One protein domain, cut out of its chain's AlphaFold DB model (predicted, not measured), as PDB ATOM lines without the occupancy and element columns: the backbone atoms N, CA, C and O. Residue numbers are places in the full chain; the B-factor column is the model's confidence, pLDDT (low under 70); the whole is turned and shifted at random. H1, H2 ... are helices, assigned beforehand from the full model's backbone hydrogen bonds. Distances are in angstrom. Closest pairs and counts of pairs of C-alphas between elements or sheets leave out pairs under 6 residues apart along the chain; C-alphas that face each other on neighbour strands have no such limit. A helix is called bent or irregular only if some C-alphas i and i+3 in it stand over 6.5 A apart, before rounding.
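AT A GLANCE: This is residues 361 to 545 of the 845 residues of the protein "NPCBM domain-containing protein" of Clostridiales bacterium (UniProt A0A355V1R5). An elongated helical body in which H2, H3 and H6 follow one another along the long axis, with H5 crossing H2 and H10 ending beside H5. The far end, beyond H6, is a looser group of H7, H8 and H9 with long links, while H1 and the link of residues 365 to 380 make the opposite end. The printed part has 185 residues with ten named helices, H1 to H10 in chain order, and no named strand; the class is all helix. The whole is compact, with a radius of gyration of the C-alphas of 17.2 A and spans of 54 by 33 by 30 A.

HOW THE PARTS SIT: H2, residues 381 to 395, is the longest helix. It forms a helical hairpin with H3, residues 416 to 428, at a shallow tilt of 32 degrees, opposite ways; the closest C-alphas, of Leu 392 and Pro 416, are 6.1 A apart. H5, residues 442 to 449, touches H2 about perpendicular, at 76 degrees, with the C-alphas of Ser 391 and Arg 446 closest at 5.2 A. H1, residues 361 to 364, touches residues 381 to 386 of H2 alone, the C-alphas of Ile 363 and Gly 382 being closest at 3.8 A. H4, residues 434 to 437, is close to but not clearly touching H3, at 7.2 A between the C-alphas of His 427 and Ser 434. Residues 418 to 422 of H3 touch residues 455 to 459 of H6, residues 455 to 468, at a shallow tilt of 24 degrees, the same way; the closest C-alphas, of Arg 419 and Asp 455, are 6.8 A apart. H10, residues 530 to 542, only just touches H5, with 3 pairs of C-alphas within 8 A, the closest those of Val 448 and Lys 542 at 4.8 A. H9, residues 520 to 526, is close but not clearly touching to H6, to H7, residues 488 to 491, and to H8, residues 493 to 503; its closest C-alphas to H7, of Tyr 490 and Met 522, are 6.9 A apart. In H2, H3, H9 and H10 every O i to N i+4 pair is within hydrogen-bond range, against 2 of 4 in H5, 8 of 10 in H6 and 5 of 7 in H8; H1, H4 and H7 are too short for such a pair.

IN THESE COORDINATES: H2 is 20.8 A long, H3 18.2 A, H6 19.5 A, H8 15.2 A and H10 18.4 A. H1 begins at C-alpha 361 (-20.415, -17.725, -17.263), and H10 ends at C-alpha 542 (-8.627, 2.124, -6.213). H6 and H8 are irregular: C-alphas 456 and 459 are 7.2 A apart, and C-alphas 494 and 497 are 7.5 A apart.

THE WHOLE: The two C-alphas farthest apart, of Glu 377 and Ala 494, are 56.1 A apart. The printed part has no cut. The links H1 to H2, H2 to H3, H6 to H7 and H8 to H9 are long. The mean pLDDT of the printed part is 90.5; residues 405 to 407, 409, 484 and 513 are under 70.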
ATOM      1  N   GLU A 361     -19.145 -18.169 -16.670       95.81
ATOM      2  CA  GLU A 361     -20.415 -17.725 -17.263       95.81
ATOM      3  C   GLU A 361     -20.547 -16.197 -17.353       95.81
ATOM      4  O   GLU A 361     -21.246 -15.685 -18.228       95.81
ATOM      5  N   ASP A 362     -19.838 -15.441 -16.508       97.75
ATOM      6  CA  ASP A 362     -19.895 -13.978 -16.521       97.75
ATOM      7  C   ASP A 362     -19.359 -13.390 -17.831       97.75
ATOM      8  O   ASP A 362     -19.826 -12.340 -18.274       97.75
ATOM      9  N   ILE A 363     -18.408 -14.064 -18.487       96.06
ATOM     10  CA  ILE A 363     -17.826 -13.592 -19.753       96.06
ATOM     11  C   ILE A 363     -18.851 -13.599 -20.899       96.06
ATOM     12  O   ILE A 363     -18.649 -12.916 -21.903       96.06
ATOM     13  N   ASN A 364     -19.960 -14.327 -20.727       96.06
ATOM     14  CA  ASN A 364     -21.068 -14.418 -21.674       96.06
ATOM     15  C   ASN A 364     -22.151 -13.351 -21.425       96.06
ATOM     16  O   ASN A 364     -23.148 -13.311 -22.151       96.06
ATOM     17  N   ASP A 365     -21.991 -12.471 -20.427       97.75
ATOM     18  CA  ASP A 365     -22.955 -11.402 -20.165       97.75
ATOM     19  C   ASP A 365     -22.978 -10.392 -21.328       97.75
ATOM     20  O   ASP A 365     -22.026  -9.646 -21.588       97.75
ATOM     21  N   THR A 366     -24.107 -10.356 -22.037       97.62
ATOM     22  CA  THR A 366     -24.327  -9.502 -23.215       97.62
ATOM     23  C   THR A 366     -24.883  -8.119 -22.871       97.62
ATOM     24  O   THR A 366     -25.127  -7.310 -23.769       97.62
ATOM     25  N   THR A 367     -25.073  -7.809 -21.586       98.00
ATOM     26  CA  THR A 367     -25.562  -6.504 -21.130       98.00
ATOM     27  C   THR A 367     -24.590  -5.401 -21.561       98.00
ATOM     28  O   THR A 367     -23.418  -5.457 -21.181       98.00
ATOM     29  N   PRO A 368     -25.031  -4.377 -22.315       97.88
ATOM     30  CA  PRO A 368     -24.157  -3.281 -22.727       97.88
ATOM     31  C   PRO A 368     -23.583  -2.508 -21.535       97.88
ATOM     32  O   PRO A 368     -24.288  -2.250 -20.555       97.88
ATOM     33  N   LEU A 369     -22.319  -2.092 -21.636       97.06
ATOM     34  CA  LEU A 369     -21.717  -1.174 -20.666       97.06
ATOM     35  C   LEU A 369     -22.337   0.224 -20.776       97.06
ATOM     36  O   LEU A 369     -22.732   0.669 -21.855       97.06
ATOM     37  N   THR A 370     -22.379   0.950 -19.657       95.00
ATOM     38  CA  THR A 370     -22.847   2.349 -19.648       95.00
ATOM     39  C   THR A 370     -21.818   3.263 -20.314       95.00
ATOM     40  O   THR A 370     -22.167   4.223 -21.003       95.00
ATOM     41  N   TYR A 371     -20.537   2.950 -20.124       94.19
ATOM     42  CA  TYR A 371     -19.387   3.681 -20.625       94.19
ATOM     43  C   TYR A 371     -18.456   2.729 -21.379       94.19
ATOM     44  O   TYR A 371     -17.394   2.353 -20.885       94.19
ATOM     45  N   ALA A 372     -18.843   2.370 -22.604       92.81
ATOM     46  CA  ALA A 372     -18.029   1.527 -23.472       92.81
ATOM     47  C   ALA A 372     -16.606   2.105 -23.663       92.81
ATOM     48  O   ALA A 372     -16.471   3.316 -23.889       92.81
ATOM     49  N   PRO A 373     -15.543   1.285 -23.569       92.88
ATOM     50  CA  PRO A 373     -14.166   1.717 -23.772       92.88
ATOM     51  C   PRO A 373     -13.958   2.272 -25.184       92.88
ATOM     52  O   PRO A 373     -14.608   1.861 -26.141       92.88
ATOM     53  N   THR A 374     -13.002   3.187 -25.333       88.75
ATOM     54  CA  THR A 374     -12.717   3.849 -26.621       88.75
ATOM     55  C   THR A 374     -12.210   2.891 -27.698       88.75
ATOM     56  O   THR A 374     -12.274   3.228 -28.871       88.75
ATOM     57  N   PHE A 375     -11.724   1.713 -27.304       90.00
ATOM     58  CA  PHE A 375     -11.236   0.664 -28.197       90.00
ATOM     59  C   PHE A 375     -12.281  -0.419 -28.522       90.00
ATOM     60  O   PHE A 375     -11.964  -1.371 -29.228       90.00
ATOM     61  N   LYS A 376     -13.504  -0.334 -27.972       92.12
ATOM     62  CA  LYS A 376     -14.589  -1.288 -28.260       92.12
ATOM     63  C   LYS A 376     -15.959  -0.637 -28.035       92.12
ATOM     64  O   LYS A 376     -16.469  -0.618 -26.918       92.12
ATOM     65  N   GLU A 377     -16.556  -0.118 -29.112       88.88
ATOM     66  CA  GLU A 377     -17.790   0.693 -29.085       88.88
ATOM     67  C   GLU A 377     -19.004  -0.040 -28.483       88.88
ATOM     68  O   GLU A 377     -19.763   0.554 -27.722       88.88
ATOM     69  N   ASN A 378     -19.161  -1.336 -28.769       92.75
ATOM     70  CA  ASN A 378     -20.298  -2.152 -28.322       92.75
ATOM     71  C   ASN A 378     -19.920  -3.119 -27.190       92.75
ATOM     72  O   ASN A 378     -20.365  -4.265 -27.180       92.75
ATOM     73  N   ALA A 379     -19.050  -2.689 -26.275       96.25
ATOM     74  CA  ALA A 379     -18.593  -3.554 -25.194       96.25
ATOM     75  C   ALA A 379     -19.717  -3.926 -24.215       96.25
ATOM     76  O   ALA A 379     -20.564  -3.094 -23.862       96.25
ATOM     77  N   THR A 380     -19.671  -5.163 -23.728       98.06
ATOM     78  CA  THR A 380     -20.633  -5.707 -22.762       98.06
ATOM     79  C   THR A 380     -20.014  -5.895 -21.377       98.06
ATOM     80  O   THR A 380     -18.807  -5.736 -21.173       98.06
ATOM     81  N   ARG A 381     -20.840  -6.244 -20.391       98.12
ATOM     82  CA  ARG A 381     -20.377  -6.687 -19.072       98.12
ATOM     83  C   ARG A 381     -19.457  -7.905 -19.166       98.12
ATOM     84  O   ARG A 381     -18.436  -7.918 -18.485       98.12
ATOM     85  N   GLY A 382     -19.727  -8.836 -20.079       98.06
ATOM     86  CA  GLY A 382     -18.833  -9.956 -20.369       98.06
ATOM     87  C   GLY A 382     -17.429  -9.511 -20.783       98.06
ATOM     88  O   GLY A 382     -16.441 -10.056 -20.295       98.06
ATOM     89  N   ASP A 383     -17.307  -8.438 -21.576       97.75
ATOM     90  CA  ASP A 383     -16.000  -7.851 -21.907       97.75
ATOM     91  C   ASP A 383     -15.285  -7.251 -20.689       97.75
ATOM     92  O   ASP A 383     -14.061  -7.348 -20.574       97.75
ATOM     93  N   LEU A 384     -16.028  -6.616 -19.777       98.31
ATOM     94  CA  LEU A 384     -15.479  -6.077 -18.531       98.31
ATOM     95  C   LEU A 384     -14.968  -7.204 -17.623       98.31
ATOM     96  O   LEU A 384     -13.827  -7.149 -17.163       98.31
ATOM     97  N   TYR A 385     -15.784  -8.232 -17.401       98.31
ATOM     98  CA  TYR A 385     -15.458  -9.362 -16.533       98.31
ATOM     99  C   TYR A 385     -14.307 -10.205 -17.089       98.31
ATOM    100  O   TYR A 385     -13.398 -10.569 -16.344       98.31
ATOM    101  N   LYS A 386     -14.239 -10.376 -18.414       97.81
ATOM    102  CA  LYS A 386     -13.074 -10.942 -19.109       97.81
ATOM    103  C   LYS A 386     -11.782 -10.186 -18.786       97.81
ATOM    104  O   LYS A 386     -10.785 -10.799 -18.405       97.81
ATOM    105  N   ARG A 387     -11.792  -8.846 -18.872       97.31
ATOM    106  CA  ARG A 387     -10.628  -8.023 -18.488       97.31
ATOM    107  C   ARG A 387     -10.293  -8.156 -17.001       97.31
ATOM    108  O   ARG A 387      -9.107  -8.163 -16.670       97.31
ATOM    109  N   MET A 388     -11.290  -8.294 -16.120       98.19
ATOM    110  CA  MET A 388     -11.070  -8.506 -14.681       98.19
ATOM    111  C   MET A 388     -10.370  -9.838 -14.404       98.19
ATOM    112  O   MET A 388      -9.353  -9.837 -13.713       98.19
ATOM    113  N   ILE A 389     -10.853 -10.941 -14.989       97.44
ATOM    114  CA  ILE A 389     -10.262 -12.281 -14.833       97.44
ATOM    115  C   ILE A 389      -8.792 -12.275 -15.267       97.44
ATOM    116  O   ILE A 389      -7.904 -12.662 -14.504       97.44
ATOM    117  N   ILE A 390      -8.516 -11.749 -16.465       95.56
ATOM    118  CA  ILE A 390      -7.152 -11.677 -17.004       95.56
ATOM    119  C   ILE A 390      -6.268 -10.776 -16.131       95.56
ATOM    120  O   ILE A 390      -5.148 -11.156 -15.789       95.56
ATOM    121  N   SER A 391      -6.769  -9.615 -15.697       94.56
ATOM    122  CA  SER A 391      -6.014  -8.696 -14.835       94.56
ATOM    123  C   SER A 391      -5.632  -9.329 -13.495       94.56
ATOM    124  O   SER A 391      -4.495  -9.170 -13.051       94.56
ATOM    125  N   LEU A 392      -6.552 -10.060 -12.861       94.75
ATOM    126  CA  LEU A 392      -6.308 -10.731 -11.581       94.75
ATOM    127  C   LEU A 392      -5.267 -11.839 -11.700       94.75
ATOM    128  O   LEU A 392      -4.424 -11.959 -10.809       94.75
ATOM    129  N   SER A 393      -5.270 -12.572 -12.820       92.12
ATOM    130  CA  SER A 393      -4.251 -13.588 -13.100       92.12
ATOM    131  C   SER A 393      -2.835 -13.018 -13.127       92.12
ATOM    132  O   SER A 393      -1.904 -13.711 -12.741       92.12
ATOM    133  N   PHE A 394      -2.670 -11.742 -13.499       87.88
ATOM    134  CA  PHE A 394      -1.378 -11.059 -13.475       87.88
ATOM    135  C   PHE A 394      -1.046 -10.422 -12.128       87.88
ATOM    136  O   PHE A 394       0.123 -10.371 -11.753       87.88
ATOM    137  N   THR A 395      -2.028  -9.885 -11.400       87.56
ATOM    138  CA  THR A 395      -1.747  -9.176 -10.142       87.56
ATOM    139  C   THR A 395      -1.518 -10.115  -8.963       87.56
ATOM    140  O   THR A 395      -0.733  -9.767  -8.086       87.56
ATOM    141  N   HIS A 396      -2.149 -11.293  -8.952       89.81
ATOM    142  CA  HIS A 396      -2.099 -12.242  -7.829       89.81
ATOM    143  C   HIS A 396      -1.022 -13.327  -7.990       89.81
ATOM    144  O   HIS A 396      -0.976 -14.272  -7.209       89.81
ATOM    145  N   VAL A 397      -0.119 -13.199  -8.972       83.25
ATOM    146  CA  VAL A 397       1.066 -14.079  -9.052       83.25
ATOM    147  C   VAL A 397       2.049 -13.823  -7.913       83.25
ATOM    148  O   VAL A 397       2.830 -14.704  -7.548       83.25
ATOM    149  N   GLU A 398       2.011 -12.610  -7.360       79.06
ATOM    150  CA  GLU A 398       2.697 -12.247  -6.136       79.06
ATOM    151  C   GLU A 398       1.677 -11.927  -5.041       79.06
ATOM    152  O   GLU A 398       0.631 -11.337  -5.308       79.06
ATOM    153  N   ASP A 399       2.031 -12.217  -3.790       83.44
ATOM    154  CA  ASP A 399       1.185 -11.879  -2.648       83.44
ATOM    155  C   ASP A 399       0.899 -10.370  -2.584       83.44
ATOM    156  O   ASP A 399       1.802  -9.541  -2.368       83.44
ATOM    157  N   ILE A 400      -0.378 -10.013  -2.726       86.19
ATOM    158  CA  ILE A 400      -0.887  -8.672  -2.444       86.19
ATOM    159  C   ILE A 400      -1.226  -8.626  -0.958       86.19
ATOM    160  O   ILE A 400      -2.162  -9.270  -0.499       86.19
ATOM    161  N   VAL A 401      -0.457  -7.851  -0.199       85.56
ATOM    162  CA  VAL A 401      -0.590  -7.734   1.260       85.56
ATOM    163  C   VAL A 401      -0.814  -6.284   1.669       85.56
ATOM    164  O   VAL A 401      -0.480  -5.353   0.940       85.56
ATOM    165  N   PHE A 402      -1.342  -6.079   2.872       85.62
ATOM    166  CA  PHE A 402      -1.535  -4.751   3.455       85.62
ATOM    167  C   PHE A 402      -0.196  -4.006   3.655       85.62
ATOM    168  O   PHE A 402       0.658  -4.489   4.402       85.62
ATOM    169  N   ARG A 403      -0.016  -2.820   3.039       75.75
ATOM    170  CA  ARG A 403       1.284  -2.089   3.031       75.75
ATOM    171  C   ARG A 403       1.281  -0.616   3.463       75.75
ATOM    172  O   ARG A 403       2.344   0.001   3.495       75.75
ATOM    173  N   LEU A 404       0.144  -0.047   3.865       73.75
ATOM    174  CA  LEU A 404      -0.023   1.402   4.103       73.75
ATOM    175  C   LEU A 404       1.015   2.077   5.030       73.75
ATOM    176  O   LEU A 404       1.272   3.266   4.864       73.75
ATOM    177  N   CYS A 405       1.629   1.352   5.977       63.47
ATOM    178  CA  CYS A 405       2.656   1.880   6.893       63.47
ATOM    179  C   CYS A 405       3.787   0.867   7.197       63.47
ATOM    180  O   CYS A 405       4.340   0.880   8.299       63.47
ATOM    181  N   GLY A 406       4.127  -0.011   6.247       63.91
ATOM    182  CA  GLY A 406       5.130  -1.076   6.417       63.91
ATOM    183  C   GLY A 406       4.528  -2.485   6.440       63.91
ATOM    184  O   GLY A 406       3.321  -2.649   6.283       63.91
ATOM    185  N   SER A 407       5.382  -3.503   6.606       59.22
ATOM    186  CA  SER A 407       4.960  -4.912   6.599       59.22
ATOM    187  C   SER A 407       4.089  -5.245   7.816       59.22
ATOM    188  O   SER A 407       4.472  -4.968   8.954       59.22
ATOM    189  N   ALA A 408       2.929  -5.853   7.566       70.19
ATOM    190  CA  ALA A 408       2.012  -6.373   8.576       70.19
ATOM    191  C   ALA A 408       1.965  -7.912   8.479       70.19
ATOM    192  O   ALA A 408       1.033  -8.450   7.885       70.19
ATOM    193  N   PRO A 409       2.961  -8.631   9.037       64.50
ATOM    194  CA  PRO A 409       3.178 -10.060   8.771       64.50
ATOM    195  C   PRO A 409       2.060 -10.999   9.253       64.50
ATOM    196  O   PRO A 409       2.083 -12.169   8.901       64.50
ATOM    197  N   GLY A 410       1.093 -10.523  10.049       71.06
ATOM    198  CA  GLY A 410      -0.078 -11.310  10.456       71.06
ATOM    199  C   GLY A 410      -1.326 -11.101   9.593       71.06
ATOM    200  O   GLY A 410      -2.389 -11.602   9.948       71.06
ATOM    201  N   ASN A 411      -1.241 -10.344   8.494       83.12
ATOM    202  CA  ASN A 411      -2.347 -10.215   7.546       83.12
ATOM    203  C   ASN A 411      -2.202 -11.246   6.414       83.12
ATOM    204  O   ASN A 411      -1.106 -11.349   5.859       83.12
ATOM    205  N   PRO A 412      -3.281 -11.963   6.043       86.19
ATOM    206  CA  PRO A 412      -3.246 -12.872   4.909       86.19
ATOM    207  C   PRO A 412      -3.082 -12.086   3.597       86.19
ATOM    208  O   PRO A 412      -3.472 -10.909   3.534       86.19
ATOM    209  N   PRO A 413      -2.497 -12.710   2.561       89.06
ATOM    210  CA  PRO A 413      -2.521 -12.161   1.215       89.06
ATOM    211  C   PRO A 413      -3.955 -12.103   0.673       89.06
ATOM    212  O   PRO A 413      -4.855 -12.771   1.180       89.06
ATOM    213  N   SER A 414      -4.153 -11.273  -0.347       92.19
ATOM    214  CA  SER A 414      -5.415 -11.179  -1.075       92.19
ATOM    215  C   SER A 414      -5.713 -12.469  -1.840       92.19
ATOM    216  O   SER A 414      -4.811 -13.047  -2.450       92.19
ATOM    217  N   ASP A 415      -6.980 -12.870  -1.838       94.69
ATOM    218  CA  ASP A 415      -7.510 -13.960  -2.642       94.69
ATOM    219  C   ASP A 415      -8.107 -13.414  -3.960       94.69
ATOM    220  O   ASP A 415      -8.960 -12.517  -3.933       94.69
ATOM    221  N   PRO A 416      -7.681 -13.919  -5.136       95.94
ATOM    222  CA  PRO A 416      -8.145 -13.399  -6.420       95.94
ATOM    223  C   PRO A 416      -9.647 -13.599  -6.652       95.94
ATOM    224  O   PRO A 416     -10.265 -12.743  -7.292       95.94
ATOM    225  N   LEU A 417     -10.245 -14.686  -6.149       97.31
ATOM    226  CA  LEU A 417     -11.673 -14.967  -6.311       97.31
ATOM    227  C   LEU A 417     -12.508 -13.977  -5.493       97.31
ATOM    228  O   LEU A 417     -13.373 -13.294  -6.044       97.31
ATOM    229  N   PHE A 418     -12.160 -13.788  -4.222       97.12
ATOM    230  CA  PHE A 418     -12.770 -12.775  -3.365       97.12
ATOM    231  C   PHE A 418     -12.637 -11.375  -3.979       97.12
ATOM    232  O   PHE A 418     -13.590 -10.582  -3.988       97.12
ATOM    233  N   ARG A 419     -11.454 -11.048  -4.520       97.44
ATOM    234  CA  ARG A 419     -11.197  -9.763  -5.178       97.44
ATOM    235  C   ARG A 419     -12.104  -9.561  -6.393       97.44
ATOM    236  O   ARG A 419     -12.656  -8.467  -6.548       97.44
ATOM    237  N   TYR A 420     -12.269 -10.587  -7.228       98.56
ATOM    238  CA  TYR A 420     -13.179 -10.568  -8.375       98.56
ATOM    239  C   TYR A 420     -14.621 -10.298  -7.936       98.56
ATOM    240  O   TYR A 420     -15.231  -9.318  -8.372       98.56
ATOM    241  N   GLU A 421     -15.135 -11.119  -7.021       98.50
ATOM    242  CA  GLU A 421     -16.518 -11.059  -6.539       98.50
ATOM    243  C   GLU A 421     -16.840  -9.711  -5.898       98.50
ATOM    244  O   GLU A 421     -17.898  -9.126  -6.145       98.50
ATOM    245  N   THR A 422     -15.894  -9.161  -5.137       98.38
ATOM    246  CA  THR A 422     -16.047  -7.854  -4.496       98.38
ATOM    247  C   THR A 422     -16.162  -6.726  -5.520       98.38
ATOM    248  O   THR A 422     -17.070  -5.896  -5.428       98.38
ATOM    249  N   TYR A 423     -15.280  -6.674  -6.524       98.62
ATOM    250  CA  TYR A 423     -15.342  -5.615  -7.538       98.62
ATOM    251  C   TYR A 423     -16.525  -5.787  -8.497       98.62
ATOM    252  O   TYR A 423     -17.120  -4.781  -8.892       98.62
ATOM    253  N   LYS A 424     -16.931  -7.026  -8.804       98.38
ATOM    254  CA  LYS A 424     -18.174  -7.310  -9.537       98.38
ATOM    255  C   LYS A 424     -19.386  -6.796  -8.759       98.38
ATOM    256  O   LYS A 424     -20.151  -5.989  -9.280       98.38
ATOM    257  N   LYS A 425     -19.486  -7.128  -7.466       98.25
ATOM    258  CA  LYS A 425     -20.506  -6.586  -6.552       98.25
ATOM    259  C   LYS A 425     -20.494  -5.056  -6.531       98.25
ATOM    260  O   LYS A 425     -21.557  -4.434  -6.539       98.25
ATOM    261  N   PHE A 426     -19.324  -4.420  -6.489       98.56
ATOM    262  CA  PHE A 426     -19.236  -2.955  -6.499       98.56
ATOM    263  C   PHE A 426     -19.733  -2.357  -7.814       98.56
ATOM    264  O   PHE A 426     -20.411  -1.326  -7.787       98.56
ATOM    265  N   HIS A 427     -19.424  -2.988  -8.946       98.06
ATOM    266  CA  HIS A 427     -19.932  -2.591 -10.258       98.06
ATOM    267  C   HIS A 427     -21.456  -2.738 -10.336       98.06
ATOM    268  O   HIS A 427     -22.141  -1.759 -10.635       98.06
ATOM    269  N   ASP A 428     -21.992  -3.899  -9.957       97.12
ATOM    270  CA  ASP A 428     -23.428  -4.196 -10.005       97.12
ATOM    271  C   ASP A 428     -24.267  -3.247  -9.149       97.12
ATOM    272  O   ASP A 428     -25.370  -2.853  -9.532       97.12
ATOM    273  N   ASN A 429     -23.727  -2.826  -8.007       97.50
ATOM    274  CA  ASN A 429     -24.402  -1.888  -7.118       97.50
ATOM    275  C   ASN A 429     -24.142  -0.404  -7.455       97.50
ATOM    276  O   ASN A 429     -24.623   0.478  -6.734       97.50
ATOM    277  N   GLY A 430     -23.376  -0.098  -8.510       96.69
ATOM    278  CA  GLY A 430     -23.036   1.276  -8.901       96.69
ATOM    279  C   GLY A 430     -22.164   2.007  -7.873       96.69
ATOM    280  O   GLY A 430     -22.327   3.205  -7.643       96.69
ATOM    281  N   TRP A 431     -21.291   1.276  -7.176       97.56
ATOM    282  CA  TRP A 431     -20.400   1.814  -6.140       97.56
ATOM    283  C   TRP A 431     -19.034   2.243  -6.680       97.56
ATOM    284  O   TRP A 431     -18.306   2.955  -5.986       97.56
ATOM    285  N   LEU A 432     -18.706   1.833  -7.903       97.88
ATOM    286  CA  LEU A 432     -17.531   2.282  -8.642       97.88
ATOM    287  C   LEU A 432     -17.842   3.554  -9.437       97.88
ATOM    288  O   LEU A 432     -18.993   3.850  -9.760       97.88
ATOM    289  N   LYS A 433     -16.792   4.276  -9.819       96.69
ATOM    290  CA  LYS A 433     -16.849   5.270 -10.892       96.69
ATOM    291  C   LYS A 433     -16.879   4.558 -12.238       96.69
ATOM    292  O   LYS A 433     -15.832   4.351 -12.855       96.69
ATOM    293  N   SER A 434     -18.066   4.139 -12.672       95.06
ATOM    294  CA  SER A 434     -18.245   3.376 -13.916       95.06
ATOM    295  C   SER A 434     -17.688   4.099 -15.143       95.06
ATOM    296  O   SER A 434     -17.179   3.445 -16.047       95.06
ATOM    297  N   GLU A 435     -17.692   5.436 -15.157       93.88
ATOM    298  CA  GLU A 435     -17.113   6.243 -16.235       93.88
ATOM    299  C   GLU A 435     -15.596   6.067 -16.400       93.88
ATOM    300  O   GLU A 435     -15.055   6.390 -17.459       93.88
ATOM    301  N   VAL A 436     -14.924   5.549 -15.369       96.56
ATOM    302  CA  VAL A 436     -13.517   5.140 -15.400       96.56
ATOM    303  C   VAL A 436     -13.418   3.622 -15.515       96.56
ATOM    304  O   VAL A 436     -12.832   3.125 -16.472       96.56
ATOM    305  N   PHE A 437     -14.033   2.886 -14.583       97.75
ATOM    306  CA  PHE A 437     -13.832   1.444 -14.420       97.75
ATOM    307  C   PHE A 437     -14.221   0.621 -15.658       97.75
ATOM    308  O   PHE A 437     -13.488  -0.280 -16.059       97.75
ATOM    309  N   GLU A 438     -15.334   0.958 -16.320       97.12
ATOM    310  CA  GLU A 438     -15.793   0.231 -17.514       97.12
ATOM    311  C   GLU A 438     -14.885   0.458 -18.735       97.12
ATOM    312  O   GLU A 438     -14.867  -0.359 -19.658       97.12
ATOM    313  N   ARG A 439     -14.092   1.539 -18.728       95.69
ATOM    314  CA  ARG A 439     -13.206   1.933 -19.832       95.69
ATOM    315  C   ARG A 439     -11.779   1.404 -19.707       95.69
ATOM    316  O   ARG A 439     -11.005   1.594 -20.645       95.69
ATOM    317  N   LEU A 440     -11.427   0.791 -18.577       95.81
ATOM    318  CA  LEU A 440     -10.055   0.374 -18.307       95.81
ATOM    319  C   LEU A 440      -9.606  -0.727 -19.273       95.81
ATOM    320  O   LEU A 440     -10.284  -1.744 -19.448       95.81
ATOM    321  N   THR A 441      -8.428  -0.531 -19.853       94.44
ATOM    322  CA  THR A 441      -7.623  -1.590 -20.474       94.44
ATOM    323  C   THR A 441      -7.116  -2.564 -19.399       94.44
ATOM    324  O   THR A 441      -7.145  -2.248 -18.208       94.44
ATOM    325  N   VAL A 442      -6.620  -3.748 -19.780       93.31
ATOM    326  CA  VAL A 442      -6.026  -4.694 -18.809       93.31
ATOM    327  C   VAL A 442      -4.865  -4.061 -18.015       93.31
ATOM    328  O   VAL A 442      -4.896  -4.145 -16.786       93.31
ATOM    329  N   PRO A 443      -3.893  -3.356 -18.636       90.69
ATOM    330  CA  PRO A 443      -2.831  -2.675 -17.889       90.69
ATOM    331  C   PRO A 443      -3.348  -1.668 -16.847       90.69
ATOM    332  O   PRO A 443      -2.858  -1.631 -15.718       90.69
ATOM    333  N   GLU A 444      -4.373  -0.879 -17.184       93.75
ATOM    334  CA  GLU A 444      -4.982   0.080 -16.250       93.75
ATOM    335  C   GLU A 444      -5.768  -0.635 -15.135       93.75
ATOM    336  O   GLU A 444      -5.678  -0.262 -13.964       93.75
ATOM    337  N   MET A 445      -6.496  -1.703 -15.465       94.88
ATOM    338  CA  MET A 445      -7.307  -2.468 -14.514       94.88
ATOM    339  C   MET A 445      -6.460  -3.200 -13.470       94.88
ATOM    340  O   MET A 445      -6.838  -3.252 -12.295       94.88
ATOM    341  N   ARG A 446      -5.264  -3.671 -13.846       91.31
ATOM    342  CA  ARG A 446      -4.270  -4.206 -12.900       91.31
ATOM    343  C   ARG A 446      -3.933  -3.203 -11.791       91.31
ATOM    344  O   ARG A 446      -3.765  -3.611 -10.645       91.31
ATOM    345  N   GLN A 447      -3.904  -1.901 -12.094       89.56
ATOM    346  CA  GLN A 447      -3.636  -0.846 -11.104       89.56
ATOM    347  C   GLN A 447      -4.790  -0.622 -10.122       89.56
ATOM    348  O   GLN A 447      -4.593   0.029  -9.099       89.56
ATOM    349  N   VAL A 448      -5.987  -1.127 -10.415       94.88
ATOM    350  CA  VAL A 448      -7.140  -1.087  -9.507       94.88
ATOM    351  C   VAL A 448      -7.184  -2.360  -8.670       94.88
ATOM    352  O   VAL A 448      -7.237  -2.306  -7.441       94.88
ATOM    353  N   LEU A 449      -7.108  -3.512  -9.338       94.69
ATOM    354  CA  LEU A 449      -7.293  -4.818  -8.709       94.69
ATOM    355  C   LEU A 449      -6.090  -5.271  -7.872       94.69
ATOM    356  O   LEU A 449      -6.222  -6.220  -7.105       94.69
ATOM    357  N   ASN A 450      -4.953  -4.570  -7.938       89.50
ATOM    358  CA  ASN A 450      -3.813  -4.745  -7.030       89.50
ATOM    359  C   ASN A 450      -3.897  -3.887  -5.748       89.50
ATOM    360  O   ASN A 450      -2.867  -3.557  -5.159       89.50
ATOM    361  N   ILE A 451      -5.093  -3.459  -5.320       91.38
ATOM    362  CA  ILE A 451      -5.250  -2.663  -4.092       91.38
ATOM    363  C   ILE A 451      -4.657  -3.404  -2.874       91.38
ATOM    364  O   ILE A 451      -5.020  -4.543  -2.580       91.38
ATOM    365  N   GLU A 452      -3.726  -2.744  -2.177       88.75
ATOM    366  CA  GLU A 452      -2.909  -3.302  -1.085       88.75
ATOM    367  C   GLU A 452      -3.585  -3.133   0.287       88.75
ATOM    368  O   GLU A 452      -3.030  -2.547   1.226       88.75
ATOM    369  N   ILE A 453      -4.821  -3.620   0.393       88.69
ATOM    370  CA  ILE A 453      -5.568  -3.718   1.651       88.69
ATOM    371  C   ILE A 453      -6.053  -5.149   1.862       88.69
ATOM    372  O   ILE A 453      -6.038  -5.951   0.932       88.69
ATOM    373  N   ARG A 454      -6.481  -5.463   3.088       90.31
ATOM    374  CA  ARG A 454      -7.107  -6.752   3.371       90.31
ATOM    375  C   ARG A 454      -8.435  -6.855   2.632       90.31
ATOM    376  O   ARG A 454      -9.214  -5.901   2.630       90.31
ATOM    377  N   ASP A 455      -8.693  -8.025   2.072       92.81
ATOM    378  CA  ASP A 455      -9.916  -8.302   1.328       92.81
ATOM    379  C   ASP A 455     -11.172  -8.162   2.188       92.81
ATOM    380  O   ASP A 455     -12.116  -7.474   1.801       92.81
ATOM    381  N   ASP A 456     -11.127  -8.666   3.421       91.50
ATOM    382  CA  ASP A 456     -12.231  -8.546   4.375       91.50
ATOM    383  C   ASP A 456     -12.556  -7.092   4.785       91.50
ATOM    384  O   ASP A 456     -13.619  -6.842   5.343       91.50
ATOM    385  N   GLU A 457     -11.703  -6.105   4.471       93.31
ATOM    386  CA  GLU A 457     -11.962  -4.677   4.716       93.31
ATOM    387  C   GLU A 457     -12.472  -3.909   3.478       93.31
ATOM    388  O   GLU A 457     -12.784  -2.720   3.598       93.31
ATOM    389  N   LEU A 458     -12.584  -4.538   2.300       96.50
ATOM    390  CA  LEU A 458     -12.982  -3.855   1.057       96.50
ATOM    391  C   LEU A 458     -14.413  -3.302   1.125       96.50
ATOM    392  O   LEU A 458     -14.637  -2.123   0.834       96.50
ATOM    393  N   ASP A 459     -15.381  -4.123   1.544       96.62
ATOM    394  CA  ASP A 459     -16.784  -3.715   1.703       96.62
ATOM    395  C   ASP A 459     -16.924  -2.555   2.698       96.62
ATOM    396  O   ASP A 459     -17.566  -1.535   2.409       96.62
ATOM    397  N   TRP A 460     -16.265  -2.687   3.855       97.31
ATOM    398  CA  TRP A 460     -16.227  -1.645   4.876       97.31
ATOM    399  C   TRP A 460     -15.625  -0.355   4.328       97.31
ATOM    400  O   TRP A 460     -16.201   0.717   4.522       97.31
ATOM    401  N   LEU A 461     -14.498  -0.430   3.614       97.25
ATOM    402  CA  LEU A 461     -13.845   0.751   3.063       97.25
ATOM    403  C   LEU A 461     -14.732   1.436   2.019       97.25
ATOM    404  O   LEU A 461     -14.898   2.656   2.081       97.25
ATOM    405  N   SER A 462     -15.345   0.677   1.106       97.62
ATOM    406  CA  SER A 462     -16.290   1.211   0.117       97.62
ATOM    407  C   SER A 462     -17.436   1.964   0.794       97.62
ATOM    408  O   SER A 462     -17.733   3.113   0.449       97.62
ATOM    409  N   TRP A 463     -18.050   1.368   1.819       97.75
ATOM    410  CA  TRP A 463     -19.075   2.041   2.616       97.75
ATOM    411  C   TRP A 463     -18.532   3.269   3.353       97.75
ATOM    412  O   TRP A 463     -19.174   4.323   3.361       97.75
ATOM    413  N   TYR A 464     -17.347   3.176   3.950       97.50
ATOM    414  CA  TYR A 464     -16.761   4.261   4.727       97.50
ATOM    415  C   TYR A 464     -16.498   5.487   3.844       97.50
ATOM    416  O   TYR A 464     -16.835   6.607   4.230       97.50
ATOM    417  N   VAL A 465     -15.984   5.278   2.630       97.56
ATOM    418  CA  VAL A 465     -15.788   6.327   1.620       97.56
ATOM    419  C   VAL A 465     -17.125   6.921   1.182       97.56
ATOM    420  O   VAL A 465     -17.333   8.133   1.292       97.56
ATOM    421  N   ARG A 466     -18.054   6.086   0.704       97.00
ATOM    422  CA  ARG A 466     -19.307   6.554   0.087       97.00
ATOM    423  C   ARG A 466     -20.260   7.176   1.101       97.00
ATOM    424  O   ARG A 466     -20.794   8.253   0.857       97.00
ATOM    425  N   VAL A 467     -20.450   6.521   2.243       96.31
ATOM    426  CA  VAL A 467     -21.474   6.869   3.235       96.31
ATOM    427  C   VAL A 467     -20.897   7.745   4.341       96.31
ATOM    428  O   VAL A 467     -21.374   8.857   4.556       96.31
ATOM    429  N   LYS A 468     -19.854   7.289   5.049       95.81
ATOM    430  CA  LYS A 468     -19.337   8.028   6.220       95.81
ATOM    431  C   LYS A 468     -18.528   9.265   5.846       95.81
ATOM    432  O   LYS A 468     -18.565  10.253   6.578       95.81
ATOM    433  N   LYS A 469     -17.812   9.228   4.724       96.44
ATOM    434  CA  LYS A 469     -17.025  10.355   4.203       96.44
ATOM    435  C   LYS A 469     -17.710  11.086   3.054       96.44
ATOM    436  O   LYS A 469     -17.103  11.990   2.486       96.44
ATOM    437  N   ASN A 470     -18.966  10.745   2.752       96.44
ATOM    438  CA  ASN A 470     -19.788  11.400   1.732       96.44
ATOM    439  C   ASN A 470     -19.066  11.518   0.371       96.44
ATOM    440  O   ASN A 470     -19.072  12.576  -0.257       96.44
ATOM    441  N   GLY A 471     -18.362  10.455  -0.033       95.31
ATOM    442  CA  GLY A 471     -17.622  10.379  -1.296       95.31
ATOM    443  C   GLY A 471     -16.340  11.217  -1.356       95.31
ATOM    444  O   GLY A 471     -15.848  11.495  -2.447       95.31
ATOM    445  N   ASN A 472     -15.787  11.662  -0.222       96.31
ATOM    446  CA  ASN A 472     -14.583  12.492  -0.218       96.31
ATOM    447  C   ASN A 472     -13.333  11.683  -0.602       96.31
ATOM    448  O   ASN A 472     -12.861  10.867   0.180       96.31
ATOM    449  N   LEU A 473     -12.752  11.950  -1.770       94.25
ATOM    450  CA  LEU A 473     -11.568  11.232  -2.262       94.25
ATOM    451  C   LEU A 473     -10.227  11.875  -1.856       94.25
ATOM    452  O   LEU A 473      -9.170  11.455  -2.315       94.25
ATOM    453  N   SER A 474     -10.244  12.902  -0.999       92.06
ATOM    454  CA  SER A 474      -9.022  13.512  -0.467       92.06
ATOM    455  C   SER A 474      -8.359  12.595   0.555       92.06
ATOM    456  O   SER A 474      -8.980  12.200   1.543       92.06
ATOM    457  N   CYS A 475      -7.058  12.348   0.396       88.31
ATOM    458  CA  CYS A 475      -6.282  11.552   1.347       88.31
ATOM    459  C   CYS A 475      -6.293  12.135   2.774       88.31
ATOM    460  O   CYS A 475      -6.230  11.388   3.750       88.31
ATOM    461  N   HIS A 476      -6.449  13.455   2.915       90.69
ATOM    462  CA  HIS A 476      -6.490  14.145   4.209       90.69
ATOM    463  C   HIS A 476      -7.816  13.978   4.965       90.69
ATOM    464  O   HIS A 476      -7.906  14.351   6.132       90.69
ATOM    465  N   ALA A 477      -8.856  13.432   4.331       93.81
ATOM    466  CA  ALA A 477     -10.170  13.295   4.956       93.81
ATOM    467  C   ALA A 477     -10.259  12.127   5.958       93.81
ATOM    468  O   ALA A 477     -11.238  12.030   6.707       93.81
ATOM    469  N   TYR A 478      -9.274  11.226   5.961       93.38
ATOM    470  CA  TYR A 478      -9.388   9.909   6.596       93.38
ATOM    471  C   TYR A 478      -8.606   9.778   7.894       93.38
ATOM    472  O   TYR A 478      -9.107   9.163   8.831       93.38
ATOM    473  N   MET A 479      -7.415  10.371   7.965       91.19
ATOM    474  CA  MET A 479      -6.496  10.179   9.082       91.19
ATOM    475  C   MET A 479      -5.731  11.471   9.408       91.19
ATOM    476  O   MET A 479      -5.478  12.271   8.501       91.19
ATOM    477  N   PRO A 480      -5.351  11.700  10.678       91.31
ATOM    478  CA  PRO A 480      -4.520  12.838  11.053       91.31
ATOM    479  C   PRO A 480      -3.059  12.647  10.615       91.31
ATOM    480  O   PRO A 480      -2.600  11.529  10.380       91.31
ATOM    481  N   TYR A 481      -2.302  13.745  10.570       91.12
ATOM    482  CA  TYR A 481      -0.852  13.690  10.387       91.12
ATOM    483  C   TYR A 481      -0.173  13.301  11.708       91.12
ATOM    484  O   TYR A 481      -0.104  14.111  12.634       91.12
ATOM    485  N   ALA A 482       0.308  12.062  11.813       87.44
ATOM    486  CA  ALA A 482       0.933  11.532  13.028       87.44
ATOM    487  C   ALA A 482       1.963  10.433  12.712       87.44
ATOM    488  O   ALA A 482       1.923   9.825  11.651       87.44
ATOM    489  N   GLY A 483       2.903  10.174  13.627       74.06
ATOM    490  CA  GLY A 483       3.955   9.170  13.405       74.06
ATOM    491  C   GLY A 483       3.441   7.730  13.259       74.06
ATOM    492  O   GLY A 483       2.353   7.429  13.758       74.06
ATOM    493  N   PRO A 484       4.215   6.843  12.599       69.25
ATOM    494  CA  PRO A 484       3.792   5.483  12.273       69.25
ATOM    495  C   PRO A 484       3.650   4.595  13.517       69.25
ATOM    496  O   PRO A 484       4.157   4.905  14.597       69.25
ATOM    497  N   GLY A 485       2.985   3.451  13.334       71.19
ATOM    498  CA  GLY A 485       2.867   2.388  14.333       71.19
ATOM    499  C   GLY A 485       1.503   2.341  15.018       71.19
ATOM    500  O   GLY A 485       0.989   3.350  15.496       71.19
ATOM    501  N   VAL A 486       0.928   1.139  15.087       78.44
ATOM    502  CA  VAL A 486      -0.382   0.884  15.699       78.44
ATOM    503  C   VAL A 486      -0.212   0.588  17.195       78.44
ATOM    504  O   VAL A 486       0.353  -0.459  17.529       78.44
ATOM    505  N   PRO A 487      -0.703   1.455  18.106       80.62
ATOM    506  CA  PRO A 487      -0.616   1.234  19.546       80.62
ATOM    507  C   PRO A 487      -1.212  -0.110  19.973       80.62
ATOM    508  O   PRO A 487      -2.276  -0.507  19.497       80.62
ATOM    509  N   SER A 488      -0.582  -0.779  20.943       78.88
ATOM    510  CA  SER A 488      -1.110  -2.017  21.538       78.88
ATOM    511  C   SER A 488      -2.494  -1.823  22.166       78.88
ATOM    512  O   SER A 488      -3.296  -2.749  22.169       78.88
ATOM    513  N   ALA A 489      -2.821  -0.607  22.617       80.44
ATOM    514  CA  ALA A 489      -4.138  -0.271  23.151       80.44
ATOM    515  C   ALA A 489      -5.284  -0.528  22.156       80.44
ATOM    516  O   ALA A 489      -6.375  -0.887  22.584       80.44
ATOM    517  N   TYR A 490      -5.053  -0.424  20.840       84.06
ATOM    518  CA  TYR A 490      -6.089  -0.708  19.829       84.06
ATOM    519  C   TYR A 490      -6.407  -2.201  19.701       84.06
ATOM    520  O   TYR A 490      -7.298  -2.581  18.949       84.06
ATOM    521  N   ARG A 491      -5.662  -3.040  20.427       82.31
ATOM    522  CA  ARG A 491      -5.859  -4.484  20.506       82.31
ATOM    523  C   ARG A 491      -6.551  -4.936  21.784       82.31
ATOM    524  O   ARG A 491      -6.865  -6.106  21.937       82.31
ATOM    525  N   HIS A 492      -6.802  -4.023  22.718       83.50
ATOM    526  CA  HIS A 492      -7.342  -4.395  24.018       83.50
ATOM    527  C   HIS A 492      -8.873  -4.539  23.948       83.50
ATOM    528  O   HIS A 492      -9.526  -3.538  23.625       83.50
ATOM    529  N   PRO A 493      -9.475  -5.706  24.278       82.88
ATOM    530  CA  PRO A 493     -10.921  -5.954  24.137       82.88
ATOM    531  C   PRO A 493     -11.807  -4.893  24.799       82.88
ATOM    532  O   PRO A 493     -12.848  -4.526  24.270       82.88
ATOM    533  N   ALA A 494     -11.338  -4.313  25.906       85.25
ATOM    534  CA  ALA A 494     -12.013  -3.227  26.621       85.25
ATOM    535  C   ALA A 494     -12.304  -1.957  25.786       85.25
ATOM    536  O   ALA A 494     -13.115  -1.138  26.210       85.25
ATOM    537  N   TYR A 495     -11.656  -1.759  24.630       84.06
ATOM    538  CA  TYR A 495     -11.958  -0.637  23.732       84.06
ATOM    539  C   TYR A 495     -12.768  -1.040  22.490       84.06
ATOM    540  O   TYR A 495     -13.025  -0.170  21.655       84.06
ATOM    541  N   TYR A 496     -13.201  -2.301  22.368       84.25
ATOM    542  CA  TYR A 496     -13.972  -2.766  21.212       84.25
ATOM    543  C   TYR A 496     -15.221  -1.913  20.981       84.25
ATOM    544  O   TYR A 496     -15.338  -1.307  19.922       84.25
ATOM    545  N   ASP A 497     -16.084  -1.757  21.989       89.44
ATOM    546  CA  ASP A 497     -17.340  -1.003  21.858       89.44
ATOM    547  C   ASP A 497     -17.113   0.442  21.400       89.44
ATOM    548  O   ASP A 497     -17.853   0.975  20.572       89.44
ATOM    549  N   LYS A 498     -16.036   1.074  21.886       90.25
ATOM    550  CA  LYS A 498     -15.645   2.431  21.488       90.25
ATOM    551  C   LYS A 498     -15.337   2.503  19.991       90.25
ATOM    552  O   LYS A 498     -15.781   3.433  19.316       90.25
ATOM    553  N   TYR A 499     -14.534   1.571  19.482       89.25
ATOM    554  CA  TYR A 499     -14.131   1.570  18.078       89.25
ATOM    555  C   TYR A 499     -15.231   1.039  17.167       89.25
ATOM    556  O   TYR A 499     -15.422   1.596  16.087       89.25
ATOM    557  N   ASN A 500     -16.019   0.071  17.629       91.69
ATOM    558  CA  ASN A 500     -17.203  -0.396  16.931       91.69
ATOM    559  C   ASN A 500     -18.214   0.741  16.738       91.69
ATOM    560  O   ASN A 500     -18.633   0.997  15.617       91.69
ATOM    561  N   ALA A 501     -18.510   1.527  17.778       92.81
ATOM    562  CA  ALA A 501     -19.410   2.676  17.658       92.81
ATOM    563  C   ALA A 501     -18.909   3.748  16.667       92.81
ATOM    564  O   ALA A 501     -19.706   4.453  16.047       92.81
ATOM    565  N   LYS A 502     -17.585   3.891  16.506       92.38
ATOM    566  CA  LYS A 502     -16.980   4.881  15.602       92.38
ATOM    567  C   LYS A 502     -16.877   4.391  14.155       92.38
ATOM    568  O   LYS A 502     -17.122   5.171  13.233       92.38
ATOM    569  N   TYR A 503     -16.475   3.138  13.961       93.38
ATOM    570  CA  TYR A 503     -16.119   2.571  12.656       93.38
ATOM    571  C   TYR A 503     -17.112   1.534  12.136       93.38
ATOM    572  O   TYR A 503     -17.000   1.160  10.974       93.38
ATOM    573  N   ASN A 504     -18.107   1.154  12.938       94.44
ATOM    574  CA  ASN A 504     -19.186   0.236  12.577       94.44
ATOM    575  C   ASN A 504     -18.669  -1.163  12.206       94.44
ATOM    576  O   ASN A 504     -19.076  -1.729  11.202       94.44
ATOM    577  N   LEU A 505     -17.715  -1.676  12.985       91.50
ATOM    578  CA  LEU A 505     -16.945  -2.887  12.681       91.50
ATOM    579  C   LEU A 505     -17.818  -4.151  12.638       91.50
ATOM    580  O   LEU A 505     -17.631  -4.985  11.755       91.50
ATOM    581  N   SER A 506     -18.783  -4.269  13.554       91.62
ATOM    582  CA  SER A 506     -19.677  -5.426  13.671       91.62
ATOM    583  C   SER A 506     -20.529  -5.644  12.425       91.62
ATOM    584  O   SER A 506     -20.705  -6.781  12.006       91.62
ATOM    585  N   ASP A 507     -20.999  -4.569  11.793       94.12
ATOM    586  CA  ASP A 507     -21.877  -4.640  10.616       94.12
ATOM    587  C   ASP A 507     -21.147  -5.169   9.370       94.12
ATOM    588  O   ASP A 507     -21.785  -5.544   8.391       94.12
ATOM    589  N   PHE A 508     -19.812  -5.193   9.411       92.94
ATOM    590  CA  PHE A 508     -18.943  -5.736   8.365       92.94
ATOM    591  C   PHE A 508     -18.171  -6.975   8.832       92.94
ATOM    592  O   PHE A 508     -17.234  -7.392   8.162       92.94
ATOM    593  N   ASN A 509     -18.533  -7.546   9.988       89.12
ATOM    594  CA  ASN A 509     -17.875  -8.715  10.571       89.12
ATOM    595  C   ASN A 509     -16.342  -8.564  10.711       89.12
ATOM    596  O   ASN A 509     -15.579  -9.512  10.523       89.12
ATOM    597  N   LEU A 510     -15.862  -7.354  11.018       87.31
ATOM    598  CA  LEU A 510     -14.428  -7.093  11.129       87.31
ATOM    599  C   LEU A 510     -13.895  -7.496  12.504       87.31
ATOM    600  O   LEU A 510     -14.335  -6.962  13.527       87.31
ATOM    601  N   SER A 511     -12.878  -8.367  12.526       74.62
ATOM    602  CA  SER A 511     -12.226  -8.759  13.779       74.62
ATOM    603  C   SER A 511     -11.551  -7.568  14.465       74.62
ATOM    604  O   SER A 511     -10.974  -6.669  13.830       74.62
ATOM    605  N   TYR A 512     -11.613  -7.563  15.798       76.00
ATOM    606  CA  TYR A 512     -11.020  -6.529  16.632       76.00
ATOM    607  C   TYR A 512      -9.800  -7.044  17.385       76.00
ATOM    608  O   TYR A 512      -9.872  -7.996  18.154       76.00
ATOM    609  N   GLY A 513      -8.695  -6.318  17.241       65.50
ATOM    610  CA  GLY A 513      -7.607  -6.370  18.205       65.50
ATOM    611  C   GLY A 513      -6.803  -7.666  18.269       65.50
ATOM    612  O   GLY A 513      -6.086  -7.881  19.241       65.50
ATOM    613  N   GLU A 514      -6.872  -8.506  17.243       74.25
ATOM    614  CA  GLU A 514      -6.082  -9.733  17.173       74.25
ATOM    615  C   GLU A 514      -4.576  -9.432  17.160       74.25
ATOM    616  O   GLU A 514      -4.082  -8.503  16.502       74.25
ATOM    617  N   ALA A 515      -3.823 -10.215  17.933       71.50
ATOM    618  CA  ALA A 515      -2.372 -10.126  17.953       71.50
ATOM    619  C   ALA A 515      -1.818 -10.474  16.562       71.50
ATOM    620  O   ALA A 515      -2.227 -11.451  15.951       71.50
ATOM    621  N   GLY A 516      -0.902  -9.653  16.045       73.38
ATOM    622  CA  GLY A 516      -0.337  -9.823  14.698       73.38
ATOM    623  C   GLY A 516      -1.168  -9.210  13.564       73.38
ATOM    624  O   GLY A 516      -0.596  -8.876  12.527       73.38
ATOM    625  N   VAL A 517      -2.460  -8.942  13.771       81.31
ATOM    626  CA  VAL A 517      -3.336  -8.345  12.752       81.31
ATOM    627  C   VAL A 517      -3.256  -6.816  12.791       81.31
ATOM    628  O   VAL A 517      -3.195  -6.183  13.857       81.31
ATOM    629  N   THR A 518      -3.225  -6.200  11.608       84.44
ATOM    630  CA  THR A 518      -3.297  -4.742  11.437       84.44
ATOM    631  C   THR A 518      -4.443  -4.395  10.499       84.44
ATOM    632  O   THR A 518      -4.481  -4.873   9.369       84.44
ATOM    633  N   ARG A 519      -5.364  -3.557  10.979       87.12
ATOM    634  CA  ARG A 519      -6.584  -3.142  10.275       87.12
ATOM    635  C   ARG A 519      -6.475  -1.698   9.782       87.12
ATOM    636  O   ARG A 519      -5.823  -0.873  10.431       87.12
ATOM    637  N   LEU A 520      -7.154  -1.357   8.691       89.75
ATOM    638  CA  LEU A 520      -7.128  -0.007   8.116       89.75
ATOM    639  C   LEU A 520      -7.689   1.053   9.077       89.75
ATOM    640  O   LEU A 520      -7.092   2.119   9.255       89.75
ATOM    641  N   TRP A 521      -8.784   0.749   9.778       90.31
ATOM    642  CA  TRP A 521      -9.382   1.678  10.748       90.31
ATOM    643  C   TRP A 521      -8.420   2.058  11.888       90.31
ATOM    644  O   TRP A 521      -8.488   3.171  12.414       90.31
ATOM    645  N   MET A 522      -7.479   1.173  12.249       89.38
ATOM    646  CA  MET A 522      -6.463   1.460  13.269       89.38
ATOM    647  C   MET A 522      -5.527   2.583  12.809       89.38
ATOM    648  O   MET A 522      -5.134   3.432  13.611       89.38
ATOM    649  N   LEU A 523      -5.199   2.623  11.513       88.50
ATOM    650  CA  LEU A 523      -4.428   3.717  10.921       88.50
ATOM    651  C   LEU A 523      -5.254   5.002  10.828       88.50
ATOM    652  O   LEU A 523      -4.709   6.081  11.039       88.50
ATOM    653  N   TYR A 524      -6.564   4.905  10.579       91.06
ATOM    654  CA  TYR A 524      -7.452   6.078  10.574       91.06
ATOM    655  C   TYR A 524      -7.549   6.728  11.957       91.06
ATOM    656  O   TYR A 524      -7.606   7.954  12.061       91.06
ATOM    657  N   GLU A 525      -7.497   5.925  13.022       90.69
ATOM    658  CA  GLU A 525      -7.435   6.425  14.394       90.69
ATOM    659  C   GLU A 525      -6.071   7.038  14.734       90.69
ATOM    660  O   GLU A 525      -6.007   8.110  15.338       90.69
ATOM    661  N   LYS A 526      -4.980   6.351  14.373       88.25
ATOM    662  CA  LYS A 526      -3.620   6.750  14.749       88.25
ATOM    663  C   LYS A 526      -3.108   7.949  13.957       88.25
ATOM    664  O   LYS A 526      -2.475   8.828  14.543       88.25
ATOM    665  N   GLY A 527      -3.334   7.947  12.648       89.62
ATOM    666  CA  GLY A 527      -2.655   8.801  11.681       89.62
ATOM    667  C   GLY A 527      -1.407   8.177  11.057       89.62
ATOM    668  O   GLY A 527      -0.940   7.112  11.465       89.62
ATOM    669  N   ALA A 528      -0.868   8.875  10.061       89.25
ATOM    670  CA  ALA A 528       0.382   8.537   9.385       89.25
ATOM    671  C   ALA A 528       1.123   9.807   8.924       89.25
ATOM    672  O   ALA A 528       0.552  10.900   8.901       89.25
ATOM    673  N   TYR A 529       2.402   9.667   8.558       89.81
ATOM    674  CA  TYR A 529       3.142  10.716   7.847       89.81
ATOM    675  C   TYR A 529       2.727  10.777   6.370       89.81
ATOM    676  O   TYR A 529       1.884   9.999   5.918       89.81
ATOM    677  N   CYS A 530       3.342  11.688   5.609       88.06
ATOM    678  CA  CYS A 530       3.060  11.891   4.185       88.06
ATOM    679  C   CYS A 530       3.012  10.582   3.379       88.06
ATOM    680  O   CYS A 530       2.097  10.407   2.580       88.06
ATOM    681  N   GLY A 531       3.912   9.631   3.663       86.38
ATOM    682  CA  GLY A 531       3.920   8.301   3.049       86.38
ATOM    683  C   GLY A 531       2.603   7.534   3.213       86.38
ATOM    684  O   GLY A 531       1.965   7.188   2.222       86.38
ATOM    685  N   GLY A 532       2.160   7.311   4.454       88.06
ATOM    686  CA  GLY A 532       0.928   6.559   4.720       88.06
ATOM    687  C   GLY A 532      -0.341   7.307   4.305       88.06
ATOM    688  O   GLY A 532      -1.296   6.687   3.843       88.06
ATOM    689  N   ILE A 533      -0.338   8.644   4.377       91.44
ATOM    690  CA  ILE A 533      -1.449   9.464   3.874       91.44
ATOM    691  C   ILE A 533      -1.581   9.321   2.351       91.44
ATOM    692  O   ILE A 533      -2.688   9.120   1.857       91.44
ATOM    693  N   SER A 534      -0.482   9.390   1.597       91.38
ATOM    694  CA  SER A 534      -0.514   9.279   0.132       91.38
ATOM    695  C   SER A 534      -0.820   7.864  -0.351       91.38
ATOM    696  O   SER A 534      -1.620   7.706  -1.272       91.38
ATOM    697  N   LEU A 535      -0.284   6.835   0.314       90.19
ATOM    698  CA  LEU A 535      -0.682   5.445   0.066       90.19
ATOM    699  C   LEU A 535      -2.178   5.241   0.339       90.19
ATOM    700  O   LEU A 535      -2.858   4.570  -0.434       90.19
ATOM    701  N   ASN A 536      -2.724   5.874   1.384       92.38
ATOM    702  CA  ASN A 536      -4.164   5.848   1.614       92.38
ATOM    703  C   ASN A 536      -4.920   6.558   0.490       92.38
ATOM    704  O   ASN A 536      -5.910   6.034   0.008       92.38
ATOM    705  N   GLY A 537      -4.444   7.718   0.033       94.19
ATOM    706  CA  GLY A 537      -5.009   8.415  -1.125       94.19
ATOM    707  C   GLY A 537      -5.147   7.508  -2.345       94.19
ATOM    708  O   GLY A 537      -6.227   7.426  -2.920       94.19
ATOM    709  N   MET A 538      -4.093   6.763  -2.671       92.56
ATOM    710  CA  MET A 538      -4.109   5.735  -3.713       92.56
ATOM    711  C   MET A 538      -5.182   4.660  -3.439       92.56
ATOM    712  O   MET A 538      -6.039   4.409  -4.281       92.56
ATOM    713  N   VAL A 539      -5.208   4.074  -2.238       93.62
ATOM    714  CA  VAL A 539      -6.224   3.082  -1.823       93.62
ATOM    715  C   VAL A 539      -7.660   3.616  -1.976       93.62
ATOM    716  O   VAL A 539      -8.528   2.903  -2.480       93.62
ATOM    717  N   ILE A 540      -7.913   4.881  -1.625       96.44
ATOM    718  CA  ILE A 540      -9.223   5.540  -1.777       96.44
ATOM    719  C   ILE A 540      -9.618   5.734  -3.251       96.44
ATOM    720  O   ILE A 540     -10.807   5.747  -3.564       96.44
ATOM    721  N   GLN A 541      -8.663   5.872  -4.171       97.00
ATOM    722  CA  GLN A 541      -8.965   5.917  -5.607       97.00
ATOM    723  C   GLN A 541      -9.256   4.510  -6.146       97.00
ATOM    724  O   GLN A 541     -10.259   4.308  -6.833       97.00
ATOM    725  N   LYS A 542      -8.443   3.515  -5.767       96.19
ATOM    726  CA  LYS A 542      -8.627   2.124  -6.213       96.19
ATOM    727  C   LYS A 542      -9.965   1.540  -5.759       96.19
ATOM    728  O   LYS A 542     -10.650   0.933  -6.573       96.19
ATOM    729  N   ILE A 543     -10.402   1.809  -4.522       97.44
ATOM    730  CA  ILE A 543     -11.679   1.279  -4.002       97.44
ATOM    731  C   ILE A 543     -12.910   1.775  -4.781       97.44
ATOM    732  O   ILE A 543     -13.943   1.113  -4.781       97.44
ATOM    733  N   VAL A 544     -12.806   2.920  -5.466       97.38
ATOM    734  CA  VAL A 544     -13.861   3.443  -6.353       97.38
ATOM    735  C   VAL A 544     -13.602   3.136  -7.832       97.38
ATOM    736  O   VAL A 544     -14.265   3.703  -8.696       97.38
ATOM    737  N   GLY A 545     -12.658   2.244  -8.143       97.50
ATOM    738  CA  GLY A 545     -12.381   1.782  -9.504       97.50
ATOM    739  C   GLY A 545     -11.454   2.683 -10.322       97.50
ATOM    740  O   GLY A 545     -11.470   2.596 -11.547       97.50
TER     741      GLY A 545